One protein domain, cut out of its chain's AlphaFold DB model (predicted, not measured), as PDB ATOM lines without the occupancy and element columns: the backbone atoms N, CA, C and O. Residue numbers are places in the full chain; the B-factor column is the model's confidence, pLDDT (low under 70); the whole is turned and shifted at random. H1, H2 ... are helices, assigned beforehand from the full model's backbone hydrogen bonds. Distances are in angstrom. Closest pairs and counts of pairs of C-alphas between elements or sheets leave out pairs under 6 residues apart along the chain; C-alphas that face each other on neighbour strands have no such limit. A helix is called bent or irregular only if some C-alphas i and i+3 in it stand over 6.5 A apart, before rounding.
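Overview. This is residues 4 to 121 of the 367 residues of an uncharacterized protein of Deltaproteobacteria bacterium (UniProt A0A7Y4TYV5). H3 forms the core, with H5 and H4 packed on one side and H1 and H2 on the other, mostly crossed. The all-helix printed part has 118 residues, with five named helices, H1 to H5 in chain order. It is compact, radius of gyration of the C-alphas 13.4 A, spanning 35 by 35 by 27 A.

Along the chain. Find C-alpha 88 at (-27.810, -37.387, -13.727); there H5, residues 88 to 104, begins, 23.7 A long and irregular, C-alphas 93 and 96 being 7.6 A apart. Then find H3, residues 49 to 61, H4, 71 to 84, H2, 30 to 43, and H1, 4 to 18, from (-50.752, -26.894, -14.102).

Arrangement. H5 touches H3, the hub, at a shallow tilt of 24 degrees; their closest C-alphas, Gln 92 and Glu 50, are 5.8 A apart. H1 and H4 are apart. O i to N i+4 pairs are within hydrogen-bond range throughout H1, H3 and H4, 9 of 10 in H2, 11 of 13 in H5.

Size, cuts and confidence. The printed part has no cut; H1 to H2 is a long link. No printed residue is under 70 in pLDDT.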
ATOM      1  N   ALA A   4     -50.708 -28.318 -13.767       97.75
ATOM      2  CA  ALA A   4     -50.752 -26.894 -14.102       97.75
ATOM      3  C   ALA A   4     -49.400 -26.385 -14.631       97.75
ATOM      4  O   ALA A   4     -49.352 -25.672 -15.630       97.75
ATOM      5  N   GLU A   5     -48.293 -26.798 -14.005       98.25
ATOM      6  CA  GLU A   5     -46.940 -26.477 -14.481       98.25
ATOM      7  C   GLU A   5     -46.670 -27.069 -15.871       98.25
ATOM      8  O   GLU A   5     -46.031 -26.424 -16.696       98.25
ATOM      9  N   VAL A   6     -47.165 -28.277 -16.151       98.12
ATOM     10  CA  VAL A   6     -46.999 -28.934 -17.457       98.12
ATOM     11  C   VAL A   6     -47.732 -28.170 -18.558       98.12
ATOM     12  O   VAL A   6     -47.147 -27.931 -19.612       98.12
ATOM     13  N   VAL A   7     -48.967 -27.733 -18.300       98.06
ATOM     14  CA  VAL A   7     -49.737 -26.895 -19.236       98.06
ATOM     15  C   VAL A   7     -49.019 -25.571 -19.503       98.06
ATOM     16  O   VAL A   7     -48.911 -25.153 -20.655       98.06
ATOM     17  N   LEU A   8     -48.471 -24.927 -18.466       98.06
ATOM     18  CA  LEU A   8     -47.684 -23.700 -18.636       98.06
ATOM     19  C   LEU A   8     -46.460 -23.931 -19.529       98.06
ATOM     20  O   LEU A   8     -46.220 -23.147 -20.444       98.06
ATOM     21  N   VAL A   9     -45.712 -25.015 -19.305       98.19
ATOM     22  CA  VAL A   9     -44.547 -25.357 -20.134       98.19
ATOM     23  C   VAL A   9     -44.943 -25.618 -21.584       98.19
ATOM     24  O   VAL A   9     -44.273 -25.110 -22.480       98.19
ATOM     25  N   GLN A  10     -46.025 -26.358 -21.831       97.38
ATOM     26  CA  GLN A  10     -46.502 -26.589 -23.193       97.38
ATOM     27  C   GLN A  10     -46.836 -25.269 -23.895       97.38
ATOM     28  O   GLN A  10     -46.347 -25.036 -24.997       97.38
ATOM     29  N   ASN A  11     -47.590 -24.383 -23.238       97.62
ATOM     30  CA  ASN A  11     -47.962 -23.087 -23.805       97.62
ATOM     31  C   ASN A  11     -46.729 -22.236 -24.154       97.62
ATOM     32  O   ASN A  11     -46.711 -21.577 -25.190       97.62
ATOM     33  N   VAL A  12     -45.682 -22.264 -23.316       97.44
ATOM     34  CA  VAL A  12     -44.406 -21.585 -23.607       97.44
ATOM     35  C   VAL A  12     -43.740 -22.175 -24.843       97.44
ATOM     36  O   VAL A  12     -43.296 -21.428 -25.712       97.44
ATOM     37  N   VAL A  13     -43.661 -23.505 -24.929       96.25
ATOM     38  CA  VAL A  13     -43.040 -24.190 -26.066       96.25
ATOM     39  C   VAL A  13     -43.804 -23.889 -27.356       96.25
ATOM     40  O   VAL A  13     -43.184 -23.534 -28.351       96.25
ATOM     41  N   GLU A  14     -45.133 -23.955 -27.345       95.12
ATOM     42  CA  GLU A  14     -45.966 -23.636 -28.508       95.12
ATOM     43  C   GLU A  14     -45.814 -22.174 -28.938       95.12
ATOM     44  O   GLU A  14     -45.490 -21.909 -30.097       95.12
ATOM     45  N   ALA A  15     -45.922 -21.229 -27.999       95.38
ATOM     46  CA  ALA A  15     -45.741 -19.807 -28.284       95.38
ATOM     47  C   ALA A  15     -44.345 -19.503 -28.854       95.38
ATOM     48  O   ALA A  15     -44.209 -18.711 -29.789       95.38
ATOM     49  N   MET A  16     -43.307 -20.159 -28.324       94.69
ATOM     50  CA  MET A  16     -41.949 -20.055 -28.848       94.69
ATOM     51  C   MET A  16     -41.869 -20.566 -30.282       94.69
ATOM     52  O   MET A  16     -41.344 -19.853 -31.130       94.69
ATOM     53  N   LEU A  17     -42.401 -21.754 -30.569       91.00
ATOM     54  CA  LEU A  17     -42.341 -22.370 -31.900       91.00
ATOM     55  C   LEU A  17     -43.141 -21.593 -32.954       91.00
ATOM     56  O   LEU A  17     -42.750 -21.583 -34.120       91.00
ATOM     57  N   ASP A  18     -44.209 -20.909 -32.549       92.69
ATOM     58  CA  ASP A  18     -45.023 -20.080 -33.443       92.69
ATOM     59  C   ASP A  18     -44.429 -18.670 -33.653       92.69
ATOM     60  O   ASP A  18     -44.773 -17.968 -34.617       92.69
ATOM     61  N   SER A  19     -43.491 -18.258 -32.793       92.06
ATOM     62  CA  SER A  19     -42.774 -16.985 -32.903       92.06
ATOM     63  C   SER A  19     -41.830 -16.939 -34.113       92.06
ATOM     64  O   SER A  19     -41.415 -17.956 -34.669       92.06
ATOM     65  N   ARG A  20     -41.421 -15.727 -34.513       88.56
ATOM     66  CA  ARG A  20     -40.431 -15.542 -35.590       88.56
ATOM     67  C   ARG A  20     -39.094 -16.219 -35.274       88.56
ATOM     68  O   ARG A  20     -38.454 -16.717 -36.193       88.56
ATOM     69  N   GLU A  21     -38.681 -16.217 -34.008       86.88
ATOM     70  CA  GLU A  21     -37.450 -16.877 -33.569       86.88
ATOM     71  C   GLU A  21     -37.587 -18.401 -33.640       86.88
ATOM     72  O   GLU A  21     -36.723 -19.068 -34.204       86.88
ATOM     73  N   GLY A  22     -38.700 -18.951 -33.149       83.00
ATOM     74  CA  GLY A  22     -38.930 -20.396 -33.150       83.00
ATOM     75  C   GLY A  22     -39.092 -21.007 -34.535       83.00
ATOM     76  O   GLY A  22     -38.794 -22.183 -34.707       83.00
ATOM     77  N   ARG A  23     -39.455 -20.227 -35.561       83.88
ATOM     78  CA  ARG A  23     -39.420 -20.705 -36.957       83.88
ATOM     79  C   ARG A  23     -38.016 -21.074 -37.438       83.88
ATOM     80  O   ARG A  23     -37.899 -21.832 -38.392       83.88
ATOM     81  N   ALA A  24     -36.969 -20.548 -36.802       83.56
ATOM     82  CA  ALA A  24     -35.590 -20.948 -37.061       83.56
ATOM     83  C   ALA A  24     -35.152 -22.151 -36.205       83.56
ATOM     84  O   ALA A  24     -34.021 -22.620 -36.343       83.56
ATOM     85  N   PHE A  25     -36.009 -22.645 -35.302       85.31
ATOM     86  CA  PHE A  25     -35.665 -23.789 -34.473       85.31
ATOM     87  C   PHE A  25     -35.705 -25.056 -35.303       85.31
ATOM     88  O   PHE A  25     -36.749 -25.543 -35.726       85.31
ATOM     89  N   ASP A  26     -34.524 -25.621 -35.451       82.62
ATOM     90  CA  ASP A  26     -34.340 -26.953 -35.963       82.62
ATOM     91  C   ASP A  26     -34.784 -28.013 -34.936       82.62
ATOM     92  O   ASP A  26     -34.268 -28.055 -33.810       82.62
ATOM     93  N   LEU A  27     -35.765 -28.834 -35.321       81.62
ATOM     94  CA  LEU A  27     -36.329 -29.921 -34.518       81.62
ATOM     95  C   LEU A  27     -35.261 -30.979 -34.228       81.62
ATOM     96  O   LEU A  27     -34.678 -31.551 -35.137       81.62
ATOM     97  N   GLY A  28     -35.034 -31.288 -32.950       72.94
ATOM     98  CA  GLY A  28     -34.012 -32.269 -32.571       72.94
ATOM     99  C   GLY A  28     -32.594 -31.698 -32.486       72.94
ATOM    100  O   GLY A  28     -31.649 -32.465 -32.310       72.94
ATOM    101  N   ASN A  29     -32.422 -30.372 -32.553       85.25
ATOM    102  CA  ASN A  29     -31.150 -29.718 -32.250       85.25
ATOM    103  C   ASN A  29     -31.000 -29.474 -30.725       85.25
ATOM    104  O   ASN A  29     -31.809 -28.737 -30.142       85.25
ATOM    105  N   PRO A  30     -29.958 -30.018 -30.056       86.69
ATOM    106  CA  PRO A  30     -29.799 -29.894 -28.602       86.69
ATOM    107  C   PRO A  30     -29.646 -28.445 -28.108       86.69
ATOM    108  O   PRO A  30     -30.036 -28.113 -26.983       86.69
ATOM    109  N   ALA A  31     -29.100 -27.557 -28.943       89.88
ATOM    110  CA  ALA A  31     -28.935 -26.149 -28.597       89.88
ATOM    111  C   ALA A  31     -30.289 -25.431 -28.490       89.88
ATOM    112  O   ALA A  31     -30.496 -24.630 -27.576       89.88
ATOM    113  N   HIS A  32     -31.241 -25.755 -29.371       93.31
ATOM    114  CA  HIS A  32     -32.593 -25.192 -29.319       93.31
ATOM    115  C   HIS A  32     -33.389 -25.727 -28.127       93.31
ATOM    116  O   HIS A  32     -34.097 -24.954 -27.481       93.31
ATOM    117  N   LEU A  33     -33.191 -26.998 -27.745       94.69
ATOM    118  CA  LEU A  33     -33.765 -27.529 -26.504       94.69
ATOM    119  C   LEU A  33     -33.323 -26.706 -25.289       94.69
ATOM    120  O   LEU A  33     -34.148 -26.351 -24.454       94.69
ATOM    121  N   THR A  34     -32.035 -26.372 -25.201       95.56
ATOM    122  CA  THR A  34     -31.502 -25.585 -24.076       95.56
ATOM    123  C   THR A  34     -32.190 -24.223 -23.965       95.56
ATOM    124  O   THR A  34     -32.554 -23.814 -22.863       95.56
ATOM    125  N   ARG A  35     -32.449 -23.556 -25.098       95.44
ATOM    126  CA  ARG A  35     -33.199 -22.290 -25.125       95.44
ATOM    127  C   ARG A  35     -34.648 -22.467 -24.677       95.44
ATOM    128  O   ARG A  35     -35.116 -21.713 -23.833       95.44
ATOM    129  N   LEU A  36     -35.347 -23.485 -25.183       96.19
ATOM    130  CA  LEU A  36     -36.725 -23.779 -24.765       96.19
ATOM    131  C   LEU A  36     -36.818 -24.056 -23.258       96.19
ATOM    132  O   LEU A  36     -37.727 -23.566 -22.593       96.19
ATOM    133  N   VAL A  37     -35.855 -24.799 -22.706       97.62
ATOM    134  CA  VAL A  37     -35.768 -25.078 -21.265       97.62
ATOM    135  C   VAL A  37     -35.549 -23.796 -20.470       97.62
ATOM    136  O   VAL A  37     -36.198 -23.617 -19.442       97.62
ATOM    137  N   GLN A  38     -34.692 -22.890 -20.947       97.06
ATOM    138  CA  GLN A  38     -34.465 -21.596 -20.305       97.06
ATOM    139  C   GLN A  38     -35.748 -20.752 -20.249       97.06
ATOM    140  O   GLN A  38     -36.087 -20.252 -19.181       97.06
ATOM    141  N   HIS A  39     -36.506 -20.657 -21.343       96.56
ATOM    142  CA  HIS A  39     -37.782 -19.929 -21.343       96.56
ATOM    143  C   HIS A  39     -38.836 -20.591 -20.450       96.56
ATOM    144  O   HIS A  39     -39.538 -19.923 -19.694       96.56
ATOM    145  N   ALA A  40     -38.936 -21.921 -20.484       97.69
ATOM    146  CA  ALA A  40     -39.864 -22.650 -19.628       97.69
ATOM    147  C   ALA A  40     -39.513 -22.486 -18.136       97.69
ATOM    148  O   ALA A  40     -40.403 -22.339 -17.298       97.69
ATOM    149  N   ARG A  41     -38.217 -22.445 -17.797       98.31
ATOM    150  CA  ARG A  41     -37.703 -22.247 -16.433       98.31
ATOM    151  C   ARG A  41     -38.192 -20.943 -15.801       98.31
ATOM    152  O   ARG A  41     -38.438 -20.932 -14.598       98.31
ATOM    153  N   GLU A  42     -38.361 -19.882 -16.586       97.44
ATOM    154  CA  GLU A  42     -38.877 -18.591 -16.109       97.44
ATOM    155  C   GLU A  42     -40.323 -18.695 -15.600       97.44
ATOM    156  O   GLU A  42     -40.688 -18.012 -14.646       97.44
ATOM    157  N   GLN A  43     -41.131 -19.582 -16.190       97.44
ATOM    158  CA  GLN A  43     -42.524 -19.796 -15.786       97.44
ATOM    159  C   GLN A  43     -42.667 -20.796 -14.633       97.44
ATOM    160  O   GLN A  43     -43.607 -20.708 -13.847       97.44
ATOM    161  N   VAL A  44     -41.739 -21.752 -14.521       97.62
ATOM    162  CA  VAL A  44     -41.761 -22.808 -13.493       97.62
ATOM    163  C   VAL A  44     -40.412 -22.917 -12.755       97.62
ATOM    164  O   VAL A  44     -39.711 -23.933 -12.845       97.62
ATOM    165  N   PRO A  45     -40.012 -21.887 -11.980       96.94
ATOM    166  CA  PRO A  45     -38.672 -21.799 -11.391       96.94
ATOM    167  C   PRO A  45     -38.365 -22.924 -10.394       96.94
ATOM    168  O   PRO A  45     -37.217 -23.347 -10.286       96.94
ATOM    169  N   ALA A  46     -39.382 -23.456  -9.712       97.38
ATOM    170  CA  ALA A  46     -39.230 -24.509  -8.708       97.38
ATOM    171  C   ALA A  46     -39.166 -25.940  -9.287       97.38
ATOM    172  O   ALA A  46     -38.921 -26.889  -8.542       97.38
ATOM    173  N   ALA A  47     -39.396 -26.130 -10.592       97.12
ATOM    174  CA  ALA A  47     -39.413 -27.465 -11.189       97.12
ATOM    175  C   ALA A  47     -38.025 -28.134 -11.148       97.12
ATOM    176  O   ALA A  47     -37.010 -27.510 -11.450       97.12
ATOM    177  N   ALA A  48     -37.948 -29.432 -10.853       97.12
ATOM    178  CA  ALA A  48     -36.687 -30.167 -10.989       97.12
ATOM    179  C   ALA A  48     -36.183 -30.133 -12.450       97.12
ATOM    180  O   ALA A  48     -36.982 -30.270 -13.376       97.12
ATOM    181  N   GLU A  49     -34.873 -29.964 -12.663       97.00
ATOM    182  CA  GLU A  49     -34.258 -29.800 -13.998       97.00
ATOM    183  C   GLU A  49     -34.585 -30.947 -14.959       97.00
ATOM    184  O   GLU A  49     -35.050 -30.707 -16.071       97.00
ATOM    185  N   GLU A  50     -34.423 -32.196 -14.516       96.88
ATOM    186  CA  GLU A  50     -34.749 -33.381 -15.319       96.88
ATOM    187  C   GLU A  50     -36.232 -33.395 -15.737       96.88
ATOM    188  O   GLU A  50     -36.547 -33.598 -16.909       96.88
ATOM    189  N   ALA A  51     -37.148 -33.105 -14.806       97.88
ATOM    190  CA  ALA A  51     -38.586 -33.088 -15.079       97.88
ATOM    191  C   ALA A  51     -38.986 -31.960 -16.047       97.88
ATOM    192  O   ALA A  51     -39.834 -32.171 -16.919       97.88
ATOM    193  N   LEU A  52     -38.359 -30.784 -15.920       98.44
ATOM    194  CA  LEU A  52     -38.580 -29.665 -16.831       98.44
ATOM    195  C   LEU A  52     -38.124 -30.023 -18.246       98.44
ATOM    196  O   LEU A  52     -38.897 -29.880 -19.189       98.44
ATOM    197  N   ARG A  53     -36.904 -30.550 -18.392       98.38
ATOM    198  CA  ARG A  53     -36.351 -30.968 -19.688       98.38
ATOM    199  C   ARG A  53     -37.210 -32.023 -20.376       98.38
ATOM    200  O   ARG A  53     -37.496 -31.878 -21.561       98.38
ATOM    201  N   ILE A  54     -37.653 -33.039 -19.630       98.50
ATOM    202  CA  ILE A  54     -38.576 -34.069 -20.128       98.50
ATOM    203  C   ILE A  54     -39.872 -33.425 -20.628       98.50
ATOM    204  O   ILE A  54     -40.315 -33.697 -21.740       98.50
ATOM    205  N   THR A  55     -40.470 -32.531 -19.843       98.56
ATOM    206  CA  THR A  55     -41.740 -31.891 -20.212       98.56
ATOM    207  C   THR A  55     -41.594 -30.998 -21.445       98.56
ATOM    208  O   THR A  55     -42.432 -31.053 -22.346       98.56
ATOM    209  N   VAL A  56     -40.511 -30.219 -21.526       98.38
ATOM    210  CA  VAL A  56     -40.200 -29.366 -22.681       98.38
ATOM    211  C   VAL A  56     -40.008 -30.209 -23.937       98.38
ATOM    212  O   VAL A  56     -40.630 -29.922 -24.957       98.38
ATOM    213  N   VAL A  57     -39.191 -31.266 -23.878       98.19
ATOM    214  CA  VAL A  57     -38.902 -32.072 -25.071       98.19
ATOM    215  C   VAL A  57     -40.120 -32.863 -25.542       98.19
ATOM    216  O   VAL A  57     -40.344 -32.970 -26.745       98.19
ATOM    217  N   LEU A  58     -40.956 -33.351 -24.622       98.31
ATOM    218  CA  LEU A  58     -42.221 -33.989 -24.977       98.31
ATOM    219  C   LEU A  58     -43.183 -32.989 -25.624       98.31
ATOM    220  O   LEU A  58     -43.765 -33.303 -26.653       98.31
ATOM    221  N   SER A  59     -43.302 -31.775 -25.083       97.62
ATOM    222  CA  SER A  59     -44.142 -30.722 -25.680       97.62
ATOM    223  C   SER A  59     -43.633 -30.291 -27.061       97.62
ATOM    224  O   SER A  59     -44.416 -29.919 -27.930       97.62
ATOM    225  N   TRP A  60     -42.319 -30.363 -27.282       96.81
ATOM    226  CA  TRP A  60     -41.705 -30.002 -28.556       96.81
ATOM    227  C   TRP A  60     -41.868 -31.087 -29.630       96.81
ATOM    228  O   TRP A  60     -42.178 -30.774 -30.781       96.81
ATOM    229  N   LEU A  61     -41.659 -32.358 -29.269       96.88
ATOM    230  CA  LEU A  61     -41.643 -33.487 -30.210       96.88
ATOM    231  C   LEU A  61     -42.990 -34.211 -30.338       96.88
ATOM    232  O   LEU A  61     -43.206 -34.928 -31.319       96.88
ATOM    233  N   GLY A  62     -43.857 -34.070 -29.339       96.69
ATOM    234  CA  GLY A  62     -45.130 -34.766 -29.220       96.69
ATOM    235  C   GLY A  62     -46.235 -34.243 -30.148       96.69
ATOM    236  O   GLY A  62     -46.053 -33.288 -30.909       96.69
ATOM    237  N   PRO A  63     -47.411 -34.887 -30.117       95.94
ATOM    238  CA  PRO A  63     -48.570 -34.492 -30.906       95.94
ATOM    239  C   PRO A  63     -49.248 -33.250 -30.307       95.94
ATOM    240  O   PRO A  63     -50.017 -33.356 -29.356       95.94
ATOM    241  N   ARG A  64     -49.025 -32.076 -30.912       92.19
ATOM    242  CA  ARG A  64     -49.611 -30.795 -30.457       92.19
ATOM    243  C   ARG A  64     -51.139 -30.839 -30.304       92.19
ATOM    244  O   ARG A  64     -51.691 -30.283 -29.364       92.19
ATOM    245  N   SER A  65     -51.832 -31.549 -31.196       93.25
ATOM    246  CA  SER A  65     -53.297 -31.689 -31.172       93.25
ATOM    247  C   SER A  65     -53.839 -32.493 -29.987       93.25
ATOM    248  O   SER A  65     -55.034 -32.428 -29.718       93.25
ATOM    249  N   ALA A  66     -52.995 -33.263 -29.295       95.50
ATOM    250  CA  ALA A  66     -53.407 -34.130 -28.193       95.50
ATOM    251  C   ALA A  66     -53.325 -33.450 -26.817       95.50
ATOM    252  O   ALA A  66     -53.612 -34.093 -25.805       95.50
ATOM    253  N   GLY A  67     -52.915 -32.180 -26.762       96.19
ATOM    254  CA  GLY A  67     -52.710 -31.462 -25.509       96.19
ATOM    255  C   GLY A  67     -51.432 -31.883 -24.766       96.19
ATOM    256  O   GLY A  67     -50.525 -32.465 -25.371       96.19
ATOM    257  N   PRO A  68     -51.335 -31.572 -23.460       97.81
ATOM    258  CA  PRO A  68     -50.099 -31.716 -22.694       97.81
ATOM    259  C   PRO A  68     -49.646 -33.167 -22.566       97.81
ATOM    260  O   PRO A  68     -50.482 -34.073 -22.563       97.81
ATOM    261  N   PRO A  69     -48.329 -33.409 -22.406       98.00
ATOM    262  CA  PRO A  69     -47.803 -34.752 -22.220       98.00
ATOM    263  C   PRO A  69     -48.404 -35.424 -20.972       98.00
ATOM    264  O   PRO A  69     -48.187 -34.937 -19.850       98.00
ATOM    265  N   PRO A  70     -49.104 -36.566 -21.134       98.12
ATOM    266  CA  PRO A  70     -49.697 -37.302 -20.027       98.12
ATOM    267  C   PRO A  70     -48.667 -37.679 -18.961       98.12
ATOM    268  O   PRO A  70     -47.495 -37.932 -19.262       98.12
ATOM    269  N   LEU A  71     -49.113 -37.766 -17.704       98.06
ATOM    270  CA  LEU A  71     -48.254 -38.165 -16.585       98.06
ATOM    271  C   LEU A  71     -47.587 -39.527 -16.820       98.06
ATOM    272  O   LEU A  71     -46.398 -39.666 -16.544       98.06
ATOM    273  N   SER A  72     -48.325 -40.489 -17.381       97.94
ATOM    274  CA  SER A  72     -47.822 -41.831 -17.702       97.94
ATOM    275  C   SER A  72     -46.619 -41.793 -18.648       97.94
ATOM    276  O   SER A  72     -45.621 -42.459 -18.395       97.94
ATOM    277  N   ILE A  73     -46.667 -40.967 -19.696       98.25
ATOM    278  CA  ILE A  73     -45.574 -40.827 -20.671       98.25
ATOM    279  C   ILE A  73     -44.376 -40.108 -20.056       98.25
ATOM    280  O   ILE A  73     -43.233 -40.522 -20.262       98.25
ATOM    281  N   ARG A  74     -44.618 -39.056 -19.263       98.19
ATOM    282  CA  ARG A  74     -43.551 -38.346 -18.540       98.19
ATOM    283  C   ARG A  74     -42.803 -39.277 -17.588       98.19
ATOM    284  O   ARG A  74     -41.575 -39.268 -17.583       98.19
ATOM    285  N   GLN A  75     -43.536 -40.080 -16.817       98.31
ATOM    286  CA  GLN A  75     -42.965 -41.060 -15.891       98.31
ATOM    287  C   GLN A  75     -42.221 -42.167 -16.639       98.31
ATOM    288  O   GLN A  75     -41.061 -42.410 -16.331       98.31
ATOM    289  N   ALA A  76     -42.823 -42.751 -17.679       98.31
ATOM    290  CA  ALA A  76     -42.185 -43.801 -18.470       98.31
ATOM    291  C   ALA A  76     -40.840 -43.349 -19.065       98.31
ATOM    292  O   ALA A  76     -39.844 -44.067 -18.969       98.31
ATOM    293  N   LEU A  77     -40.779 -42.140 -19.636       98.12
ATOM    294  CA  LEU A  77     -39.535 -41.596 -20.183       98.12
ATOM    295  C   LEU A  77     -38.498 -41.301 -19.085       98.12
ATOM    296  O   LEU A  77     -37.305 -41.543 -19.277       98.12
ATOM    297  N   GLN A  78     -38.941 -40.796 -17.931       98.19
ATOM    298  CA  GLN A  78     -38.073 -40.534 -16.784       98.19
ATOM    299  C   GLN A  78     -37.456 -41.819 -16.219       98.19
ATOM    300  O   GLN A  78     -36.248 -41.871 -15.979       98.19
ATOM    301  N   ASP A  79     -38.272 -42.851 -16.027       98.12
ATOM    302  CA  ASP A  79     -37.840 -44.141 -15.498       98.12
ATOM    303  C   ASP A  79     -36.869 -44.824 -16.462       98.12
ATOM    304  O   ASP A  79     -35.812 -45.299 -16.045       98.12
ATOM    305  N   LEU A  80     -37.151 -44.758 -17.766       97.69
ATOM    306  CA  LEU A  80     -36.260 -45.260 -18.803       97.69
ATOM    307  C   LEU A  80     -34.889 -44.562 -18.792       97.69
ATOM    308  O   LEU A  80     -33.855 -45.230 -18.852       97.69
ATOM    309  N   LEU A  81     -34.857 -43.228 -18.690       97.25
ATOM    310  CA  LEU A  81     -33.603 -42.472 -18.590       97.25
ATOM    311  C   LEU A  81     -32.795 -42.888 -17.356       97.25
ATOM    312  O   LEU A  81     -31.583 -43.069 -17.448       97.25
ATOM    313  N   ARG A  82     -33.453 -43.064 -16.206       97.12
ATOM    314  CA  ARG A  82     -32.817 -43.504 -14.952       97.12
ATOM    315  C   ARG A  82     -32.283 -44.925 -15.031       97.12
ATOM    316  O   ARG A  82     -31.200 -45.182 -14.514       97.12
ATOM    317  N   GLN A  83     -33.009 -45.816 -15.698       96.62
ATOM    318  CA  GLN A  83     -32.598 -47.199 -15.904       96.62
ATOM    319  C   GLN A  83     -31.372 -47.302 -16.821       96.62
ATOM    320  O   GLN A  83     -30.463 -48.079 -16.542       96.62
ATOM    321  N   MET A  84     -31.339 -46.528 -17.910       95.81
ATOM    322  CA  MET A  84     -30.323 -46.667 -18.961       95.81
ATOM    323  C   MET A  84     -29.104 -45.759 -18.771       95.81
ATOM    324  O   MET A  84     -28.036 -46.044 -19.309       95.81
ATOM    325  N   VAL A  85     -29.247 -44.655 -18.031       96.00
ATOM    326  CA  VAL A  85     -28.194 -43.649 -17.844       96.00
ATOM    327  C   VAL A  85     -28.073 -43.300 -16.348       96.00
ATOM    328  O   VAL A  85     -28.777 -42.425 -15.834       96.00
ATOM    329  N   PRO A  86     -27.155 -43.957 -15.610       93.56
ATOM    330  CA  PRO A  86     -27.024 -43.767 -14.160       93.56
ATOM    331  C   PRO A  86     -26.615 -42.345 -13.744       93.56
ATOM    332  O   PRO A  86     -27.021 -41.857 -12.688       93.56
ATOM    333  N   ASN A  87     -25.826 -41.655 -14.572       95.44
ATOM    334  CA  ASN A  87     -25.346 -40.304 -14.289       95.44
ATOM    335  C   ASN A  87     -26.425 -39.245 -14.588       95.44
ATOM    336  O   ASN A  87     -26.934 -39.168 -15.702       95.44
ATOM    337  N   GLU A  88     -26.746 -38.398 -13.605       96.00
ATOM    338  CA  GLU A  88     -27.810 -37.387 -13.727       96.00
ATOM    339  C   GLU A  88     -27.542 -36.337 -14.804       96.00
ATOM    340  O   GLU A  88     -28.429 -36.029 -15.599       96.00
ATOM    341  N   ARG A  89     -26.316 -35.818 -14.877       95.69
ATOM    342  CA  ARG A  89     -25.947 -34.845 -15.906       95.69
ATOM    343  C   ARG A  89     -26.091 -35.448 -17.304       95.69
ATOM    344  O   ARG A  89     -26.699 -34.834 -18.175       95.69
ATOM    345  N   ALA A  90     -25.624 -36.680 -17.491       94.75
ATOM    346  CA  ALA A  90     -25.788 -37.396 -18.749       94.75
ATOM    347  C   ALA A  90     -27.272 -37.631 -19.091       94.75
ATOM    348  O   ALA A  90     -27.644 -37.513 -20.253       94.75
ATOM    349  N   ARG A  91     -28.154 -37.892 -18.112       96.25
ATOM    350  CA  ARG A  91     -29.610 -37.967 -18.368       96.25
ATOM    351  C   ARG A  91     -30.166 -36.663 -18.921       96.25
ATOM    352  O   ARG A  91     -30.937 -36.685 -19.876       96.25
ATOM    353  N   GLN A  92     -29.768 -35.536 -18.337       95.75
ATOM    354  CA  GLN A  92     -30.221 -34.211 -18.766       95.75
ATOM    355  C   GLN A  92     -29.743 -33.865 -20.184       95.75
ATOM    356  O   GLN A  92     -30.488 -33.248 -20.946       95.75
ATOM    357  N   GLU A  93     -28.523 -34.275 -20.539       94.56
ATOM    358  CA  GLU A  93     -27.937 -34.078 -21.870       94.56
ATOM    359  C   GLU A  93     -28.582 -35.004 -22.922       94.56
ATOM    360  O   GLU A  93     -28.823 -34.580 -24.051       94.56
ATOM    361  N   ARG A  94     -28.948 -36.236 -22.543       95.94
ATOM    362  CA  ARG A  94     -29.472 -37.269 -23.460       95.94
ATOM    363  C   ARG A  94     -30.996 -37.346 -23.554       95.94
ATOM    364  O   ARG A  94     -31.519 -38.139 -24.334       95.94
ATOM    365  N   VAL A  95     -31.728 -36.521 -22.803       97.81
ATOM    366  CA  VAL A  95     -33.204 -36.529 -22.743       97.81
ATOM    367  C   VAL A  95     -33.866 -36.505 -24.130       97.81
ATOM    368  O   VAL A  95     -34.877 -37.167 -24.352       97.81
ATOM    369  N   MET A  96     -33.273 -35.781 -25.083       97.56
ATOM    370  CA  MET A  96     -33.821 -35.628 -26.427       97.56
ATOM    371  C   MET A  96     -33.669 -36.884 -27.279       97.56
ATOM    372  O   MET A  96     -34.602 -37.232 -27.993       97.56
ATOM    373  N   GLU A  97     -32.549 -37.599 -27.160       96.94
ATOM    374  CA  GLU A  97     -32.340 -38.888 -27.838       96.94
ATOM    375  C   GLU A  97     -33.427 -39.882 -27.441       96.94
ATOM    376  O   GLU A  97     -34.060 -40.522 -28.281       96.94
ATOM    377  N   PHE A  98     -33.666 -39.971 -26.133       98.06
ATOM    378  CA  PHE A  98     -34.654 -40.872 -25.569       98.06
ATOM    379  C   PHE A  98     -36.070 -40.456 -25.968       98.06
ATOM    380  O   PHE A  98     -36.859 -41.312 -26.352       98.06
ATOM    381  N   ALA A  99     -36.386 -39.159 -25.945       98.25
ATOM    382  CA  ALA A  99     -37.690 -38.662 -26.375       98.25
ATOM    383  C   ALA A  99     -37.955 -38.917 -27.870       98.25
ATOM    384  O   ALA A  99     -39.057 -39.338 -28.222       98.25
ATOM    385  N   ILE A 100     -36.952 -38.727 -28.739       98.06
ATOM    386  CA  ILE A 100     -37.041 -39.058 -30.170       98.06
ATOM    387  C   ILE A 100     -37.325 -40.552 -30.335       98.06
ATOM    388  O   ILE A 100     -38.302 -40.925 -30.983       98.06
ATOM    389  N   ALA A 101     -36.520 -41.418 -29.716       97.00
ATOM    390  CA  ALA A 101     -36.673 -42.855 -29.899       97.00
ATOM    391  C   ALA A 101     -37.984 -43.401 -29.305       97.00
ATOM    392  O   ALA A 101     -38.660 -44.224 -29.927       97.00
ATOM    393  N   TYR A 102     -38.387 -42.901 -28.134       98.00
ATOM    394  CA  TYR A 102     -39.664 -43.225 -27.503       98.00
ATOM    395  C   TYR A 102     -40.842 -42.769 -28.374       98.00
ATOM    396  O   TYR A 102     -41.756 -43.546 -28.654       98.00
ATOM    397  N   GLY A 103     -40.798 -41.535 -28.883       97.38
ATOM    398  CA  GLY A 103     -41.816 -40.992 -29.781       97.38
ATOM    399  C   GLY A 103     -41.928 -41.745 -31.107       97.38
ATOM    400  O   GLY A 103     -43.034 -41.874 -31.637       97.38
ATOM    401  N   CYS A 104     -40.819 -42.312 -31.591       96.50
ATOM    402  CA  CYS A 104     -40.757 -43.175 -32.773       96.50
ATOM    403  C   CYS A 104     -41.251 -44.616 -32.532       96.50
ATOM    404  O   CYS A 104     -41.533 -45.324 -33.500       96.50
ATOM    405  N   GLY A 105     -41.407 -45.038 -31.271       95.06
ATOM    406  CA  GLY A 105     -42.006 -46.328 -30.910       95.06
ATOM    407  C   GLY A 105     -41.060 -47.384 -30.336       95.06
ATOM    408  O   GLY A 105     -41.499 -48.501 -30.121       95.06
ATOM    409  N   LYS A 106     -39.793 -47.063 -30.047       93.12
ATOM    410  CA  LYS A 106     -38.797 -48.058 -29.594       93.12
ATOM    411  C   LYS A 106     -39.191 -48.821 -28.320       93.12
ATOM    412  O   LYS A 106     -38.866 -49.991 -28.156       93.12
ATOM    413  N   TRP A 107     -39.827 -48.130 -27.376       95.56
ATOM    414  CA  TRP A 107     -40.110 -48.646 -26.028       95.56
ATOM    415  C   TRP A 107     -41.596 -48.624 -25.682       95.56
ATOM    416  O   TRP A 107     -41.965 -48.584 -24.510       95.56
ATOM    417  N   ARG A 108     -42.458 -48.584 -26.698       94.19
ATOM    418  CA  ARG A 108     -43.905 -48.583 -26.509       94.19
ATOM    419  C   ARG A 108     -44.595 -49.223 -27.696       94.19
ATOM    420  O   ARG A 108     -44.112 -49.141 -28.821       94.19
ATOM    421  N   GLU A 109     -45.761 -49.785 -27.444       91.31
ATOM    422  CA  GLU A 109     -46.644 -50.229 -28.508       91.31
ATOM    423  C   GLU A 109     -47.222 -49.004 -29.226       91.31
ATOM    424  O   GLU A 109     -47.830 -48.127 -28.611       91.31
ATOM    425  N   VAL A 110     -46.968 -48.898 -30.529       92.25
ATOM    426  CA  VAL A 110     -47.486 -47.804 -31.351       92.25
ATOM    427  C   VAL A 110     -48.827 -48.225 -31.925       92.25
ATOM    428  O   VAL A 110     -48.894 -49.154 -32.729       92.25
ATOM    429  N   GLN A 111     -49.883 -47.493 -31.580       92.62
ATOM    430  CA  GLN A 111     -51.189 -47.693 -32.197       92.62
ATOM    431  C   GLN A 111     -51.216 -47.133 -33.624       92.62
ATOM    432  O   GLN A 111     -50.569 -46.127 -33.934       92.62
ATOM    433  N   LEU A 112     -52.009 -47.761 -34.491       88.06
ATOM    434  CA  LEU A 112     -52.325 -47.204 -35.804       88.06
ATOM    435  C   LEU A 112     -53.180 -45.938 -35.639       88.06
ATOM    436  O   LEU A 112     -54.047 -45.865 -34.770       88.06
ATOM    437  N   GLY A 113     -52.935 -44.939 -36.484       88.69
ATOM    438  CA  GLY A 113     -53.652 -43.664 -36.478       88.69
ATOM    439  C   GLY A 113     -52.710 -42.465 -36.434       88.69
ATOM    440  O   GLY A 113     -51.500 -42.588 -36.627       88.69
ATOM    441  N   THR A 114     -53.269 -41.289 -36.160       87.88
ATOM    442  CA  THR A 114     -52.524 -40.027 -36.165       87.88
ATOM    443  C   THR A 114     -53.001 -39.090 -35.064       87.88
ATOM    444  O   THR A 114     -54.194 -39.024 -34.784       87.88
ATOM    445  N   GLY A 115     -52.085 -38.283 -34.528       87.12
ATOM    446  CA  GLY A 115     -52.436 -37.081 -33.765       87.12
ATOM    447  C   GLY A 115     -52.655 -37.269 -32.264       87.12
ATOM    448  O   GLY A 115     -52.974 -36.286 -31.601       87.12
ATOM    449  N   GLY A 116     -52.454 -38.472 -31.725       95.81
ATOM    450  CA  GLY A 116     -52.488 -38.775 -30.296       95.81
ATOM    451  C   GLY A 116     -51.153 -39.303 -29.765       95.81
ATOM    452  O   GLY A 116     -50.244 -39.672 -30.512       95.81
ATOM    453  N   TRP A 117     -51.033 -39.317 -28.438       97.62
ATOM    454  CA  TRP A 117     -49.814 -39.715 -27.729       97.62
ATOM    455  C   TRP A 117     -49.466 -41.205 -27.884       97.62
ATOM    456  O   TRP A 117     -48.287 -41.556 -27.829       97.62
ATOM    457  N   GLU A 118     -50.466 -42.051 -28.158       96.69
ATOM    458  CA  GLU A 118     -50.313 -43.496 -28.393       96.69
ATOM    459  C   GLU A 118     -49.831 -43.834 -29.814       96.69
ATOM    460  O   GLU A 118     -49.330 -44.928 -30.064       96.69
ATOM    461  N   GLN A 119     -49.893 -42.890 -30.756       96.25
ATOM    462  CA  GLN A 119     -49.368 -43.066 -32.117       96.25
ATOM    463  C   GLN A 119     -47.962 -42.480 -32.242       96.25
ATOM    464  O   GLN A 119     -47.491 -41.799 -31.336       96.25
ATOM    465  N   ARG A 120     -47.257 -42.733 -33.351       95.31
ATOM    466  CA  ARG A 120     -45.941 -42.118 -33.611       95.31
ATOM    467  C   ARG A 120     -46.039 -40.600 -33.607       95.31
ATOM    468  O   ARG A 120     -46.941 -40.031 -34.219       95.31
ATOM    469  N   TRP A 121     -45.089 -39.944 -32.948       96.62
ATOM    470  CA  TRP A 121     -45.110 -38.487 -32.850       96.62
ATOM    471  C   TRP A 121     -44.440 -37.870 -34.083       96.62
ATOM    472  O   TRP A 121     -43.265 -38.155 -34.335       96.62
TER     473      TRP A 121